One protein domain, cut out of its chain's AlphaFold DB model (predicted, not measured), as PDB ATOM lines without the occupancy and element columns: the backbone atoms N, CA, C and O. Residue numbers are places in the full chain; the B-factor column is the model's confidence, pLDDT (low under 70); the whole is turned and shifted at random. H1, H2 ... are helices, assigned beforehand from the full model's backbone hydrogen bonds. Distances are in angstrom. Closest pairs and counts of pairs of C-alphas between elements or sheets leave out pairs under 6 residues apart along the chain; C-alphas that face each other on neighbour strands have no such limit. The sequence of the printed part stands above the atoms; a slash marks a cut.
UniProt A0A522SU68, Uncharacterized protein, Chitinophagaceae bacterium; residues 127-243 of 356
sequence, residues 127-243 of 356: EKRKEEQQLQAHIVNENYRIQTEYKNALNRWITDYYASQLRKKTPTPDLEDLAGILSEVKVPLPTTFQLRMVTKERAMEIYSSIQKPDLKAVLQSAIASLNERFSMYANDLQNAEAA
ATOM      1  N   GLU A 127      11.342 144.326  98.142       94.19
ATOM      2  CA  GLU A 127      12.784 144.170  98.349       94.19
ATOM      3  C   GLU A 127      13.110 143.729  99.776       94.19
ATOM      4  O   GLU A 127      13.889 142.792  99.962       94.19
ATOM      5  N   LYS A 128      12.444 144.313 100.781       94.75
ATOM      6  CA  LYS A 128      12.581 143.889 102.178       94.75
ATOM      7  C   LYS A 128      12.183 142.424 102.368       94.75
ATOM      8  O   LYS A 128      12.936 141.667 102.971       94.75
ATOM      9  N   ARG A 129      11.045 141.984 101.811       93.81
ATOM     10  CA  ARG A 129      10.620 140.567 101.863       93.81
ATOM     11  C   ARG A 129      11.625 139.641 101.181       93.81
ATOM     12  O   ARG A 129      11.904 138.558 101.690       93.81
ATOM     13  N   LYS A 130      12.169 140.058 100.037       95.94
ATOM     14  CA  LYS A 130      13.191 139.300  99.311       95.94
ATOM     15  C   LYS A 130      14.469 139.161 100.138       95.94
ATOM     16  O   LYS A 130      15.023 138.068 100.203       95.94
ATOM     17  N   GLU A 131      14.918 140.229 100.791       95.94
ATOM     18  CA  GLU A 131      16.081 140.175 101.677       95.94
ATOM     19  C   GLU A 131      15.822 139.297 102.912       95.94
ATOM     20  O   GLU A 131      16.686 138.500 103.269       95.94
ATOM     21  N   GLU A 132      14.626 139.348 103.517       95.81
ATOM     22  CA  GLU A 132      14.252 138.436 104.614       95.81
ATOM     23  C   GLU A 132      14.349 136.961 104.183       95.81
ATOM     24  O   GLU A 132      14.917 136.140 104.905       95.81
ATOM     25  N   GLN A 133      13.856 136.623 102.987       95.38
ATOM     26  CA  GLN A 133      13.963 135.268 102.429       95.38
ATOM     27  C   GLN A 133      15.419 134.863 102.161       95.38
ATOM     28  O   GLN A 133      15.812 133.730 102.440       95.38
ATOM     29  N   GLN A 134      16.236 135.782 101.640       95.81
ATOM     30  CA  GLN A 134      17.660 135.537 101.407       95.81
ATOM     31  C   GLN A 134      18.420 135.316 102.715       95.81
ATOM     32  O   GLN A 134      19.236 134.400 102.788       95.81
ATOM     33  N   LEU A 135      18.121 136.097 103.755       96.25
ATOM     34  CA  LEU A 135      18.698 135.919 105.083       96.25
ATOM     35  C   LEU A 135      18.311 134.559 105.678       96.25
ATOM     36  O   LEU A 135      19.172 133.852 106.198       96.25
ATOM     37  N   GLN A 136      17.039 134.163 105.571       95.50
ATOM     38  CA  GLN A 136      16.584 132.842 106.015       95.50
ATOM     39  C   GLN A 136      17.343 131.720 105.306       95.50
ATOM     40  O   GLN A 136      17.890 130.832 105.961       95.50
ATOM     41  N   ALA A 137      17.425 131.786 103.975       95.75
ATOM     42  CA  ALA A 137      18.154 130.810 103.177       95.75
ATOM     43  C   ALA A 137      19.644 130.774 103.545       95.75
ATOM     44  O   ALA A 137      20.210 129.694 103.695       95.75
ATOM     45  N   HIS A 138      20.269 131.938 103.751       95.75
ATOM     46  CA  HIS A 138      21.660 132.047 104.190       95.75
ATOM     47  C   HIS A 138      21.893 131.325 105.514       95.75
ATOM     48  O   HIS A 138      22.798 130.503 105.607       95.75
ATOM     49  N   ILE A 139      21.052 131.573 106.520       95.00
ATOM     50  CA  ILE A 139      21.187 130.954 107.846       95.00
ATOM     51  C   ILE A 139      21.018 129.433 107.764       95.00
ATOM     52  O   ILE A 139      21.811 128.698 108.352       95.00
ATOM     53  N   VAL A 140      20.015 128.944 107.026       94.94
ATOM     54  CA  VAL A 140      19.788 127.499 106.846       94.94
ATOM     55  C   VAL A 140      20.975 126.842 106.140       94.94
ATOM     56  O   VAL A 140      21.477 125.813 106.598       94.94
ATOM     57  N   ASN A 141      21.462 127.455 105.061       94.62
ATOM     58  CA  ASN A 141      22.593 126.938 104.297       94.62
ATOM     59  C   ASN A 141      23.889 126.959 105.112       94.62
ATOM     60  O   ASN A 141      24.645 125.991 105.075       94.62
ATOM     61  N   GLU A 142      24.136 128.017 105.887       94.62
ATOM     62  CA  GLU A 142      25.297 128.095 106.774       94.62
ATOM     63  C   GLU A 142      25.232 127.064 107.897       94.62
ATOM     64  O   GLU A 142      26.226 126.394 108.162       94.62
ATOM     65  N   ASN A 143      24.062 126.852 108.502       94.00
ATOM     66  CA  ASN A 143      23.877 125.791 109.490       94.00
ATOM     67  C   ASN A 143      24.220 124.410 108.900       94.00
ATOM     68  O   ASN A 143      24.951 123.636 109.523       94.00
ATOM     69  N   TYR A 144      23.748 124.120 107.684       94.06
ATOM     70  CA  TYR A 144      24.062 122.874 106.981       94.06
ATOM     71  C   TYR A 144      25.553 122.755 106.626       94.06
ATOM     72  O   TYR A 144      26.155 121.689 106.807       94.06
ATOM     73  N   ARG A 145      26.169 123.849 106.158       95.25
ATOM     74  CA  ARG A 145      27.599 123.913 105.830       95.25
ATOM     75  C   ARG A 145      28.447 123.637 107.065       95.25
ATOM     76  O   ARG A 145      29.274 122.732 107.024       95.25
ATOM     77  N   ILE A 146      28.206 124.354 108.164       94.75
ATOM     78  CA  ILE A 146      28.926 124.195 109.435       94.75
ATOM     79  C   ILE A 146      28.800 122.759 109.939       94.75
ATOM     80  O   ILE A 146      29.804 122.150 110.303       94.75
ATOM     81  N   GLN A 147      27.591 122.192 109.922       94.31
ATOM     82  CA  GLN A 147      27.368 120.815 110.353       94.31
ATOM     83  C   GLN A 147      28.160 119.814 109.498       94.31
ATOM     84  O   GLN A 147      28.814 118.916 110.033       94.31
ATOM     85  N   THR A 148      28.119 119.975 108.176       94.19
ATOM     86  CA  THR A 148      28.819 119.104 107.222       94.19
ATOM     87  C   THR A 148      30.334 119.221 107.353       94.19
ATOM     88  O   THR A 148      31.028 118.210 107.445       94.19
ATOM     89  N   GLU A 149      30.862 120.444 107.397       94.94
ATOM     90  CA  GLU A 149      32.291 120.707 107.564       94.94
ATOM     91  C   GLU A 149      32.805 120.167 108.901       94.94
ATOM     92  O   GLU A 149      33.846 119.510 108.929       94.94
ATOM     93  N   TYR A 150      32.050 120.360 109.986       95.56
ATOM     94  CA  TYR A 150      32.401 119.827 111.298       95.56
ATOM     95  C   TYR A 150      32.418 118.294 111.299       95.56
ATOM     96  O   TYR A 150      33.409 117.686 111.701       95.56
ATOM     97  N   LYS A 151      31.382 117.647 110.746       94.00
ATOM     98  CA  LYS A 151      31.339 116.183 110.590       94.00
ATOM     99  C   LYS A 151      32.520 115.661 109.767       94.00
ATOM    100  O   LYS A 151      33.135 114.658 110.128       94.00
ATOM    101  N   ASN A 152      32.860 116.339 108.674       93.62
ATOM    102  CA  ASN A 152      33.990 115.966 107.828       93.62
ATOM    103  C   ASN A 152      35.329 116.132 108.555       93.62
ATOM    104  O   ASN A 152      36.199 115.277 108.405       93.62
ATOM    105  N   ALA A 153      35.496 117.189 109.353       94.31
ATOM    106  CA  ALA A 153      36.690 117.390 110.168       94.31
ATOM    107  C   ALA A 153      36.865 116.263 111.199       94.31
ATOM    108  O   ALA A 153      37.946 115.682 111.280       94.31
ATOM    109  N   LEU A 154      35.794 115.893 111.911       94.69
ATOM    110  CA  LEU A 154      35.807 114.772 112.859       94.69
ATOM    111  C   LEU A 154      36.155 113.446 112.163       94.69
ATOM    112  O   LEU A 154      37.039 112.717 112.606       94.69
ATOM    113  N   ASN A 155      35.524 113.155 111.022       92.19
ATOM    114  CA  ASN A 155      35.787 111.928 110.264       92.19
ATOM    115  C   ASN A 155      37.215 111.849 109.709       92.19
ATOM    116  O   ASN A 155      37.766 110.749 109.609       92.19
ATOM    117  N   ARG A 156      37.819 112.985 109.341       93.38
ATOM    118  CA  ARG A 156      39.232 113.042 108.940       93.38
ATOM    119  C   ARG A 156      40.134 112.650 110.100       93.38
ATOM    120  O   ARG A 156      40.902 111.714 109.937       93.38
ATOM    121  N   TRP A 157      39.942 113.246 111.278       93.38
ATOM    122  CA  TRP A 157      40.685 112.869 112.486       93.38
ATOM    123  C   TRP A 157      40.572 111.375 112.808       93.38
ATOM    124  O   TRP A 157      41.589 110.721 113.023       93.38
ATOM    125  N   ILE A 158      39.360 110.811 112.761       92.81
ATOM    126  CA  ILE A 158      39.142 109.370 112.972       92.81
ATOM    127  C   ILE A 158      39.907 108.536 111.934       92.81
ATOM    128  O   ILE A 158      40.557 107.551 112.278       92.81
ATOM    129  N   THR A 159      39.831 108.921 110.658       92.06
ATOM    130  CA  THR A 159      40.479 108.196 109.552       92.06
ATOM    131  C   THR A 159      42.001 108.254 109.649       92.06
ATOM    132  O   THR A 159      42.664 107.228 109.494       92.06
ATOM    133  N   ASP A 160      42.548 109.434 109.925       91.94
ATOM    134  CA  ASP A 160      43.986 109.666 110.021       91.94
ATOM    135  C   ASP A 160      44.571 108.955 111.242       91.94
ATOM    136  O   ASP A 160      45.624 108.319 111.145       91.94
ATOM    137  N   TYR A 161      43.851 108.975 112.371       92.19
ATOM    138  CA  TYR A 161      44.226 108.209 113.554       92.19
ATOM    139  C   TYR A 161      44.224 106.706 113.261       92.19
ATOM    140  O   TYR A 161      45.236 106.051 113.488       92.19
ATOM    141  N   TYR A 162      43.152 106.167 112.665       91.75
ATOM    142  CA  TYR A 162      43.068 104.754 112.264       91.75
ATOM    143  C   TYR A 162      44.254 104.324 111.394       91.75
ATOM    144  O   TYR A 162      44.950 103.354 111.699       91.75
ATOM    145  N   ALA A 163      44.537 105.088 110.336       90.69
ATOM    146  CA  ALA A 163      45.649 104.808 109.434       90.69
ATOM    147  C   ALA A 163      47.014 104.904 110.140       90.69
ATOM    148  O   ALA A 163      47.907 104.097 109.874       90.69
ATOM    149  N   SER A 164      47.188 105.870 111.047       90.81
ATOM    150  CA  SER A 164      48.403 106.006 111.855       90.81
ATOM    151  C   SER A 164      48.618 104.798 112.771       90.81
ATOM    152  O   SER A 164      49.738 104.295 112.850       90.81
ATOM    153  N   GLN A 165      47.571 104.312 113.443       90.81
ATOM    154  CA  GLN A 165      47.670 103.162 114.348       90.81
ATOM    155  C   GLN A 165      48.030 101.877 113.588       90.81
ATOM    156  O   GLN A 165      48.948 101.168 114.007       90.81
ATOM    157  N   LEU A 166      47.432 101.650 112.408       89.50
ATOM    158  CA  LEU A 166      47.811 100.534 111.530       89.50
ATOM    159  C   LEU A 166      49.288 100.601 111.117       89.50
ATOM    160  O   LEU A 166      49.998  99.602 111.188       89.50
ATOM    161  N   ARG A 167      49.785 101.783 110.725       88.19
ATOM    162  CA  ARG A 167      51.202 101.963 110.350       88.19
ATOM    163  C   ARG A 167      52.155 101.722 111.519       88.19
ATOM    164  O   ARG A 167      53.238 101.182 111.311       88.19
ATOM    165  N   LYS A 168      51.767 102.132 112.730       88.62
ATOM    166  CA  LYS A 168      52.544 101.929 113.964       88.62
ATOM    167  C   LYS A 168      52.432 100.506 114.522       88.62
ATOM    168  O   LYS A 168      53.187 100.175 115.432       88.62
ATOM    169  N   LYS A 169      51.530  99.681 113.979       88.00
ATOM    170  CA  LYS A 169      51.221  98.321 114.443       88.00
ATOM    171  C   LYS A 169      50.812  98.266 115.916       88.00
ATOM    172  O   LYS A 169      51.203  97.369 116.656       88.00
ATOM    173  N   THR A 170      50.053  99.258 116.371       86.25
ATOM    174  CA  THR A 170      49.611  99.322 117.768       86.25
ATOM    175  C   THR A 170      48.454  98.338 117.978       86.25
ATOM    176  O   THR A 170      47.428  98.518 117.323       86.25
ATOM    177  N   PRO A 171      48.578  97.317 118.851       79.69
ATOM    178  CA  PRO A 171      47.575  96.250 118.984       79.69
ATOM    179  C   PRO A 171      46.301  96.697 119.711       79.69
ATOM    180  O   PRO A 171      45.210  96.244 119.375       79.69
ATOM    181  N   THR A 172      46.421  97.614 120.671       84.19
ATOM    182  CA  THR A 172      45.296  98.208 121.408       84.19
ATOM    183  C   THR A 172      45.408  99.729 121.355       84.19
ATOM    184  O   THR A 172      46.077 100.319 122.207       84.19
ATOM    185  N   PRO A 173      44.832 100.372 120.325       85.06
ATOM    186  CA  PRO A 173      44.795 101.825 120.226       85.06
ATOM    187  C   PRO A 173      44.033 102.440 121.404       85.06
ATOM    188  O   PRO A 173      42.964 101.951 121.765       85.06
ATOM    189  N   ASP A 174      44.556 103.528 121.965       86.50
ATOM    190  CA  ASP A 174      43.843 104.302 122.981       86.50
ATOM    191  C   ASP A 174      42.750 105.140 122.301       86.50
ATOM    192  O   ASP A 174      43.037 106.052 121.520       86.50
ATOM    193  N   LEU A 175      41.490 104.771 122.525       87.12
ATOM    194  CA  LEU A 175      40.337 105.464 121.949       87.12
ATOM    195  C   LEU A 175      39.866 106.632 122.825       87.12
ATOM    196  O   LEU A 175      39.185 107.520 122.310       87.12
ATOM    197  N   GLU A 176      40.231 106.654 124.111       86.06
ATOM    198  CA  GLU A 176      39.878 107.748 125.020       86.06
ATOM    199  C   GLU A 176      40.658 109.013 124.660       86.06
ATOM    200  O   GLU A 176      40.068 110.093 124.587       86.06
ATOM    201  N   ASP A 177      41.942 108.868 124.320       85.06
ATOM    202  CA  ASP A 177      42.782 109.970 123.833       85.06
ATOM    203  C   ASP A 177      42.201 110.606 122.557       85.06
ATOM    204  O   ASP A 177      42.004 111.821 122.476       85.06
ATOM    205  N   LEU A 178      41.796 109.786 121.577       86.56
ATOM    206  CA  LEU A 178      41.162 110.302 120.363       86.56
ATOM    207  C   LEU A 178      39.799 110.946 120.650       86.56
ATOM    208  O   LEU A 178      39.486 111.979 120.058       86.56
ATOM    209  N   ALA A 179      38.984 110.380 121.543       87.56
ATOM    210  CA  ALA A 179      37.723 111.004 121.942       87.56
ATOM    211  C   ALA A 179      37.952 112.383 122.590       87.56
ATOM    212  O   ALA A 179      37.198 113.322 122.310       87.56
ATOM    213  N   GLY A 180      39.025 112.526 123.376       87.81
ATOM    214  CA  GLY A 180      39.512 113.805 123.892       87.81
ATOM    215  C   GLY A 180      39.843 114.787 122.768       87.81
ATOM    216  O   GLY A 180      39.258 115.869 122.710       87.81
ATOM    217  N   ILE A 181      40.676 114.382 121.805       88.81
ATOM    218  CA  ILE A 181      41.060 115.215 120.650       88.81
ATOM    219  C   ILE A 181      39.837 115.643 119.825       88.81
ATOM    220  O   ILE A 181      39.729 116.803 119.425       88.81
ATOM    221  N   LEU A 182      38.881 114.737 119.585       90.69
ATOM    222  CA  LEU A 182      37.655 115.048 118.843       90.69
ATOM    223  C   LEU A 182      36.821 116.139 119.530       90.69
ATOM    224  O   LEU A 182      36.181 116.932 118.841       90.69
ATOM    225  N   SER A 183      36.849 116.212 120.863       89.81
ATOM    226  CA  SER A 183      36.148 117.253 121.624       89.81
ATOM    227  C   SER A 183      36.780 118.647 121.489       89.81
ATOM    228  O   SER A 183      36.095 119.652 121.682       89.81
ATOM    229  N   GLU A 184      38.056 118.718 121.098       91.19
ATOM    230  CA  GLU A 184      38.797 119.967 120.887       91.19
ATOM    231  C   GLU A 184      38.691 120.500 119.448       91.19
ATOM    232  O   GLU A 184      39.112 121.628 119.157       91.19
ATOM    233  N   VAL A 185      38.119 119.717 118.525       92.06
ATOM    234  CA  VAL A 185      37.970 120.120 117.124       92.06
ATOM    235  C   VAL A 185      37.080 121.359 117.033       92.06
ATOM    236  O   VAL A 185      35.921 121.374 117.445       92.06
ATOM    237  N   LYS A 186      37.631 122.430 116.455       91.38
ATOM    238  CA  LYS A 186      36.933 123.712 116.344       91.38
ATOM    239  C   LYS A 186      35.800 123.643 115.324       91.38
ATOM    240  O   LYS A 186      35.986 123.205 114.190       91.38
ATOM    241  N   VAL A 187      34.645 124.168 115.722       91.94
ATOM    242  CA  VAL A 187      33.495 124.366 114.836       91.94
ATOM    243  C   VAL A 187      33.798 125.516 113.861       91.94
ATOM    244  O   VAL A 187      34.265 126.572 114.304       91.94
ATOM    245  N   PRO A 188      33.530 125.353 112.553       90.75
ATOM    246  CA  PRO A 188      33.665 126.431 111.578       90.75
ATOM    247  C   PRO A 188      32.801 127.649 111.925       90.75
ATOM    248  O   PRO A 188      31.665 127.518 112.379       90.75
ATOM    249  N   LEU A 189      33.333 128.846 111.678       89.19
ATOM    250  CA  LEU A 189      32.603 130.092 111.905       89.19
ATOM    251  C   LEU A 189      31.604 130.365 110.763       89.19
ATOM    252  O   LEU A 189      31.921 130.098 109.596       89.19
ATOM    253  N   PRO A 190      30.421 130.927 111.075       88.75
ATOM    254  CA  PRO A 190      29.451 131.335 110.067       88.75
ATOM    255  C   PRO A 190      29.960 132.530 109.260       88.75
ATOM    256  O   PRO A 190      30.620 133.429 109.788       88.75
ATOM    257  N   THR A 191      29.607 132.564 107.979       91.88
ATOM    258  CA  THR A 191      29.871 133.722 107.119       91.88
ATOM    259  C   THR A 191      28.855 134.842 107.376       91.88
ATOM    260  O   THR A 191      27.689 134.604 107.708       91.88
ATOM    261  N   THR A 192      29.294 136.095 107.236       89.31
ATOM    262  CA  THR A 192      28.455 137.275 107.487       89.31
ATOM    263  C   THR A 192      27.540 137.577 106.302       89.31
ATOM    264  O   THR A 192      28.026 137.764 105.187       89.31
ATOM    265  N   PHE A 193      26.239 137.723 106.555       90.62
ATOM    266  CA  PHE A 193      25.282 138.245 105.578       90.62
ATOM    267  C   PHE A 193      25.218 139.778 105.653       90.62
ATOM    268  O   PHE A 193      25.150 140.345 106.745       90.62
ATOM    269  N   GLN A 194      25.239 140.458 104.505       91.75
ATOM    270  CA  GLN A 194      25.126 141.916 104.447       91.75
ATOM    271  C   GLN A 194      23.655 142.331 104.415       91.75
ATOM    272  O   GLN A 194      22.971 142.084 103.428       91.75
ATOM    273  N   LEU A 195      23.199 142.986 105.483       90.25
ATOM    274  CA  LEU A 195      21.853 143.552 105.580       90.25
ATOM    275  C   LEU A 195      21.826 144.966 104.990       90.25
ATOM    276  O   LEU A 195      22.720 145.769 105.271       90.25
ATOM    277  N   ARG A 196      20.791 145.275 104.211       91.31
ATOM    278  CA  ARG A 196      20.555 146.587 103.597       91.31
ATOM    279  C   ARG A 196      19.231 147.205 104.039       91.31
ATOM    280  O   ARG A 196      19.223 148.369 104.420       91.31
ATOM    281  N   MET A 197      18.143 146.439 104.011       88.94
ATOM    282  CA  MET A 197      16.768 146.901 104.259       88.94
ATOM    283  C   MET A 197      16.194 146.336 105.564       88.94
ATOM    284  O   MET A 197      15.407 146.986 106.256       88.94
ATOM    285  N   VAL A 198      16.562 145.106 105.912       92.44
ATOM    286  CA  VAL A 198      16.125 144.427 107.133       92.44
ATOM    287  C   VAL A 198      16.886 144.982 108.338       92.44
ATOM    288  O   VAL A 198      18.117 145.024 108.357       92.44
ATOM    289  N   THR A 199      16.149 145.394 109.373       92.31
ATOM    290  CA  THR A 199      16.753 145.911 110.609       92.31
ATOM    291  C   THR A 199      17.431 144.800 111.406       92.31
ATOM    292  O   THR A 199      17.127 143.612 111.254       92.31
ATOM    293  N   LYS A 200      18.349 145.176 112.302       91.38
ATOM    294  CA  LYS A 200      19.087 144.210 113.127       91.38
ATOM    295  C   LYS A 200      18.159 143.413 114.040       91.38
ATOM    296  O   LYS A 200      18.361 142.216 114.207       91.38
ATOM    297  N   GLU A 201      17.130 144.052 114.586       93.88
ATOM    298  CA  GLU A 201      16.140 143.420 115.460       93.88
ATOM    299  C   GLU A 201      15.385 142.328 114.698       93.88
ATOM    300  O   GLU A 201      15.322 141.183 115.141       93.88
ATOM    301  N   ARG A 202      14.910 142.648 113.488       93.75
ATOM    302  CA  ARG A 202      14.198 141.694 112.634       93.75
ATOM    303  C   ARG A 202      15.095 140.547 112.171       93.75
ATOM    304  O   ARG A 202      14.665 139.396 112.142       93.75
ATOM    305  N   ALA A 203      16.354 140.834 111.846       93.81
ATOM    306  CA  ALA A 203      17.328 139.802 111.509       93.81
ATOM    307  C   ALA A 203      17.569 138.837 112.686       93.81
ATOM    308  O   ALA A 203      17.671 137.626 112.479       93.81
ATOM    309  N   MET A 204      17.605 139.350 113.921       93.25
ATOM    310  CA  MET A 204      17.725 138.530 115.130       93.25
ATOM    311  C   MET A 204      16.484 137.668 115.380       93.25
ATOM    312  O   MET A 204      16.633 136.499 115.738       93.25
ATOM    313  N   GLU A 205      15.279 138.191 115.141       94.94
ATOM    314  CA  GLU A 205      14.043 137.397 115.185       94.94
ATOM    315  C   GLU A 205      14.110 136.229 114.194       94.94
ATOM    316  O   GLU A 205      13.916 135.075 114.582       94.94
ATOM    317  N   ILE A 206      14.474 136.509 112.936       94.44
ATOM    318  CA  ILE A 206      14.639 135.486 111.897       94.44
ATOM    319  C   ILE A 206      15.665 134.436 112.339       94.44
ATOM    320  O   ILE A 206      15.373 133.241 112.310       94.44
ATOM    321  N   TYR A 207      16.835 134.862 112.816       93.25
ATOM    322  CA  TYR A 207      17.874 133.954 113.301       93.25
ATOM    323  C   TYR A 207      17.412 133.083 114.473       93.25
ATOM    324  O   TYR A 207      17.740 131.899 114.531       93.25
ATOM    325  N   SER A 208      16.637 133.644 115.403       93.38
ATOM    326  CA  SER A 208      16.097 132.903 116.546       93.38
ATOM    327  C   SER A 208      15.009 131.899 116.155       93.38
ATOM    328  O   SER A 208      14.871 130.871 116.814       93.38
ATOM    329  N   SER A 209      14.275 132.169 115.070       93.88
ATOM    330  CA  SER A 209      13.195 131.305 114.581       93.88
ATOM    331  C   SER A 209      13.690 130.035 113.881       93.88
ATOM    332  O   SER A 209      12.951 129.057 113.782       93.88
ATOM    333  N   ILE A 210      14.935 130.033 113.397       93.50
ATOM    334  CA  ILE A 210      15.514 128.907 112.664       93.50
ATOM    335  C   ILE A 210      16.155 127.933 113.651       93.50
ATOM    336  O   ILE A 210      17.016 128.300 114.454       93.50
ATOM    337  N   GLN A 211      15.765 126.660 113.561       89.88
ATOM    338  CA  GLN A 211      16.354 125.600 114.370       89.88
ATOM    339  C   GLN A 211      17.849 125.457 114.060       89.88
ATOM    340  O   GLN A 211      18.261 125.304 112.908       89.88
ATOM    341  N   LYS A 212      18.670 125.509 115.111       88.62
ATOM    342  CA  LYS A 212      20.126 125.384 115.009       88.62
ATOM    343  C   LYS A 212      20.528 123.910 115.052       88.62
ATOM    344  O   LYS A 212      19.881 123.136 115.762       88.62
ATOM    345  N   PRO A 213      21.586 123.516 114.327       89.12
ATOM    346  CA  PRO A 213      22.072 122.146 114.360       89.12
ATOM    347  C   PRO A 213      22.594 121.811 115.761       89.12
ATOM    348  O   PRO A 213      23.307 122.605 116.378       89.12
ATOM    349  N   ASP A 214      22.262 120.619 116.253       92.25
ATOM    350  CA  ASP A 214      22.820 120.110 117.504       92.25
ATOM    351  C   ASP A 214      24.227 119.552 117.256       92.25
ATOM    352  O   ASP A 214      24.428 118.388 116.905       92.25
ATOM    353  N   LEU A 215      25.225 120.415 117.428       91.31
ATOM    354  CA  LEU A 215      26.629 120.058 117.231       91.31
ATOM    355  C   LEU A 215      27.137 119.049 118.271       91.31
ATOM    356  O   LEU A 215      28.081 118.311 117.982       91.31
ATOM    357  N   LYS A 216      26.510 118.968 119.455       90.94
ATOM    358  CA  LYS A 216      26.860 117.953 120.457       90.94
ATOM    359  C   LYS A 216      26.405 116.575 119.996       90.94
ATOM    360  O   LYS A 216      27.187 115.633 120.082       90.94
ATOM    361  N   ALA A 217      25.199 116.473 119.441       92.69
ATOM    362  CA  ALA A 217      24.721 115.229 118.841       92.69
ATOM    363  C   ALA A 217      25.611 114.780 117.667       92.69
ATOM    364  O   ALA A 217      25.902 113.593 117.529       92.69
ATOM    365  N   VAL A 218      26.112 115.721 116.853       93.38
ATOM    366  CA  VAL A 218      27.069 115.413 115.771       93.38
ATOM    367  C   VAL A 218      28.372 114.831 116.325       93.38
ATOM    368  O   VAL A 218      28.848 113.821 115.810       93.38
ATOM    369  N   LEU A 219      28.929 115.424 117.387       92.81
ATOM    370  CA  LEU A 219      30.128 114.905 118.050       92.81
ATOM    371  C   LEU A 219      29.888 113.509 118.643       92.81
ATOM    372  O   LEU A 219      30.684 112.603 118.415       92.81
ATOM    373  N   GLN A 220      28.774 113.311 119.352       91.62
ATOM    374  CA  GLN A 220      28.409 112.009 119.920       91.62
ATOM    375  C   GLN A 220      28.269 110.934 118.837       91.62
ATOM    376  O   GLN A 220      28.773 109.825 119.000       91.62
ATOM    377  N   SER A 221      27.648 111.272 117.702       91.31
ATOM    378  CA  SER A 221      27.561 110.372 116.551       91.31
ATOM    379  C   SER A 221      28.939 110.024 115.988       91.31
ATOM    380  O   SER A 221      29.154 108.872 115.627       91.31
ATOM    381  N   ALA A 222      29.872 110.978 115.924       90.62
ATOM    382  CA  ALA A 222      31.230 110.712 115.455       90.62
ATOM    383  C   ALA A 222      32.007 109.795 116.417       90.62
ATOM    384  O   ALA A 222      32.698 108.888 115.962       90.62
ATOM    385  N   ILE A 223      31.847 109.974 117.733       89.19
ATOM    386  CA  ILE A 223      32.434 109.085 118.753       89.19
ATOM    387  C   ILE A 223      31.842 107.669 118.651       89.19
ATOM    388  O   ILE A 223      32.565 106.681 118.759       89.19
ATOM    389  N   ALA A 224      30.541 107.534 118.384       89.06
ATOM    390  CA  ALA A 224      29.941 106.224 118.133       89.06
ATOM    391  C   ALA A 224      30.526 105.562 116.868       89.06
ATOM    392  O   ALA A 224      30.920 104.396 116.913       89.06
ATOM    393  N   SER A 225      30.661 106.319 115.772       87.50
ATOM    394  CA  SER A 225      31.293 105.837 114.534       87.50
ATOM    395  C   SER A 225      32.772 105.483 114.710       87.50
ATOM    396  O   SER A 225      33.265 104.588 114.029       87.50
ATOM    397  N   LEU A 226      33.487 106.151 115.623       89.00
ATOM    398  CA  LEU A 226      34.846 105.777 116.003       89.00
ATOM    399  C   LEU A 226      34.877 104.349 116.565       89.00
ATOM    400  O   LEU A 226      35.620 103.511 116.058       89.00
ATOM    401  N   ASN A 227      34.042 104.063 117.566       85.56
ATOM    402  CA  ASN A 227      33.984 102.742 118.197       85.56
ATOM    403  C   ASN A 227      33.601 101.643 117.196       85.56
ATOM    404  O   ASN A 227      34.210 100.575 117.181       85.56
ATOM    405  N   GLU A 228      32.631 101.919 116.322       88.50
ATOM    406  CA  GLU A 228      32.234 100.992 115.258       88.50
ATOM    407  C   GLU A 228      33.398 100.704 114.304       88.50
ATOM    408  O   GLU A 228      33.689  99.545 114.006       88.50
ATOM    409  N   ARG A 229      34.124 101.741 113.873       86.56
ATOM    410  CA  ARG A 229      35.240 101.594 112.934       86.56
ATOM    411  C   ARG A 229      36.411 100.806 113.513       86.56
ATOM    412  O   ARG A 229      37.068 100.082 112.774       86.56
ATOM    413  N   PHE A 230      36.663 100.916 114.815       90.25
ATOM    414  CA  PHE A 230      37.721 100.160 115.488       90.25
ATOM    415  C   PHE A 230      37.295  98.756 115.945       90.25
ATOM    416  O   PHE A 230      38.146  97.983 116.377       90.25
ATOM    417  N   SER A 231      36.021  98.375 115.797       89.12
ATOM    418  CA  SER A 231      35.523  97.059 116.235       89.12
ATOM    419  C   SER A 231      36.221  95.869 115.557       89.12
ATOM    420  O   SER A 231      36.428  94.838 116.192       89.12
ATOM    421  N   MET A 232      36.635  96.022 114.295       86.50
ATOM    422  CA  MET A 232      37.333  94.993 113.508       86.50
ATOM    423  C   MET A 232      38.837  95.267 113.360       86.50
ATOM    424  O   MET A 232      39.524  94.558 112.625       86.50
ATOM    425  N   TYR A 233      39.368  96.262 114.075       91.88
ATOM    426  CA  TYR A 233      40.746  96.731 113.907       91.88
ATOM    427  C   TYR A 233      41.791  95.627 114.120       91.88
ATOM    428  O   TYR A 233      42.784  95.575 113.399       91.88
ATOM    429  N   ALA A 234      41.563  94.707 115.062       87.44
ATOM    430  CA  ALA A 234      42.475  93.586 115.305       87.44
ATOM    431  C   ALA A 234      42.630  92.676 114.070       87.44
ATOM    432  O   ALA A 234      43.743  92.265 113.741       87.44
ATOM    433  N   ASN A 235      41.531  92.414 113.354       88.69
ATOM    434  CA  ASN A 235      41.553  91.629 112.119       88.69
ATOM    435  C   ASN A 235      42.267  92.398 111.001       88.69
ATOM    436  O   ASN A 235      43.072  91.827 110.268       88.69
ATOM    437  N   ASP A 236      42.009  93.703 110.890       89.69
ATOM    438  CA  ASP A 236      42.658  94.564 109.900       89.69
ATOM    439  C   ASP A 236      44.169  94.670 110.130       89.69
ATOM    440  O   ASP A 236      44.938  94.628 109.170       89.69
ATOM    441  N   LEU A 237      44.608  94.744 111.390       91.44
ATOM    442  CA  LEU A 237      46.020  94.728 111.755       91.44
ATOM    443  C   LEU A 237      46.678  93.405 111.342       91.44
ATOM    444  O   LEU A 237      47.715  93.423 110.682       91.44
ATOM    445  N   GLN A 238      46.050  92.267 111.651       89.31
ATOM    446  CA  GLN A 238      46.552  90.948 111.257       89.31
ATOM    447  C   GLN A 238      46.644  90.803 109.729       89.31
ATOM    448  O   GLN A 238      47.639  90.300 109.204       89.31
ATOM    449  N   ASN A 239      45.631  91.280 109.003       88.81
ATOM    450  CA  ASN A 239      45.620  91.280 107.541       88.81
ATOM    451  C   ASN A 239      46.715  92.188 106.964       88.81
ATOM    452  O   ASN A 239      47.387  91.805 106.006       88.81
ATOM    453  N   ALA A 240      46.924  93.370 107.549       87.62
ATOM    454  CA  ALA A 240      47.976  94.294 107.138       87.62
ATOM    455  C   ALA A 240      49.378  93.709 107.377       87.62
ATOM    456  O   ALA A 240      50.254  93.849 106.523       87.62
ATOM    457  N   GLU A 241      49.594  93.014 108.494       87.50
ATOM    458  CA  GLU A 241      50.853  92.317 108.781       87.50
ATOM    459  C   GLU A 241      51.100  91.141 107.832       87.50
ATOM    460  O   GLU A 241      52.205  90.999 107.305       87.50
ATOM    461  N   ALA A 242      50.073  90.332 107.554       86.75
ATOM    462  CA  ALA A 242      50.160  89.244 106.584       86.75
ATOM    463  C   ALA A 242      50.466  89.765 105.170       86.75
ATOM    464  O   ALA A 242      51.314  89.205 104.473       86.75
ATOM    465  N   ALA A 243      49.831  90.868 104.762       85.25
ATOM    466  CA  ALA A 243      50.090  91.520 103.483       85.25
ATOM    467  C   ALA A 243      51.510  92.101 103.404       85.25
ATOM    468  O   ALA A 243      52.172  91.945 102.380       85.25
TER     469      ALA A 243
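Overview. This is residues 127 to 243 of the 356 residues of an uncharacterized protein of Chitinophagaceae bacterium (UniProt A0A522SU68). The long helix H1 is the spine of a rod, with four shorter helices set along it: H3 packs on its first part, H2 and H4 pack on its second part as a small three-helix bundle with it, and H5 sits near its last residues. A bare stretch, residues 185 to 199, runs back along H1 from H2 to H3. The 117 printed residues hold five named helices, H1 to H5 in chain order, and no named strand: all helix. The whole is only just extended, close to loose, with a radius of gyration of the C-alphas of 20.5 A and spans of 67 by 23 by 17 A.

Arrangement. Start at H1, residues 127 to 168, the hub. Its residues 132 to 139 alone touch H3, residues 200 to 209, at a steep tilt of 55 degrees; the closest C-alphas, of Gln 136 and Ile 206, are 6.7 A apart. Farther along, residues 154 to 161 alone touch H2, residues 175 to 184, closest at C-alphas 154 and 182, 6.3 A; the two form a helical hairpin. Residues 147 to 162 alone touch H4, residues 215 to 230, closest at C-alphas 158 and 226, 6.4 A. H2 and H4 touch at C-alphas 179 and 223, their closest, 6.5 A. H1, H2 and H4 form an up-and-down bundle, each running against the one before. H5, residues 233 to 243, is close to H1 but not clearly touching: C-alphas 166 and 237, the closest, are 6.1 A apart. In all five helices every O i to N i+4 pair is within hydrogen-bond range.

Along the chain. Find C-alpha 127 at (12.784, 144.170, 98.349); from there H1 runs 60.1 A to C-alpha 168. H4 spans 22.8 A; H5 ends at C-alpha 243, (50.090, 91.520, 103.483).

Size, cuts and confidence. The farthest C-alphas, of Glu 127 and Ala 242, are 66.9 A apart. The printed part has no cut; the link from H2 to H3 is long. No printed residue is under 70 in pLDDT.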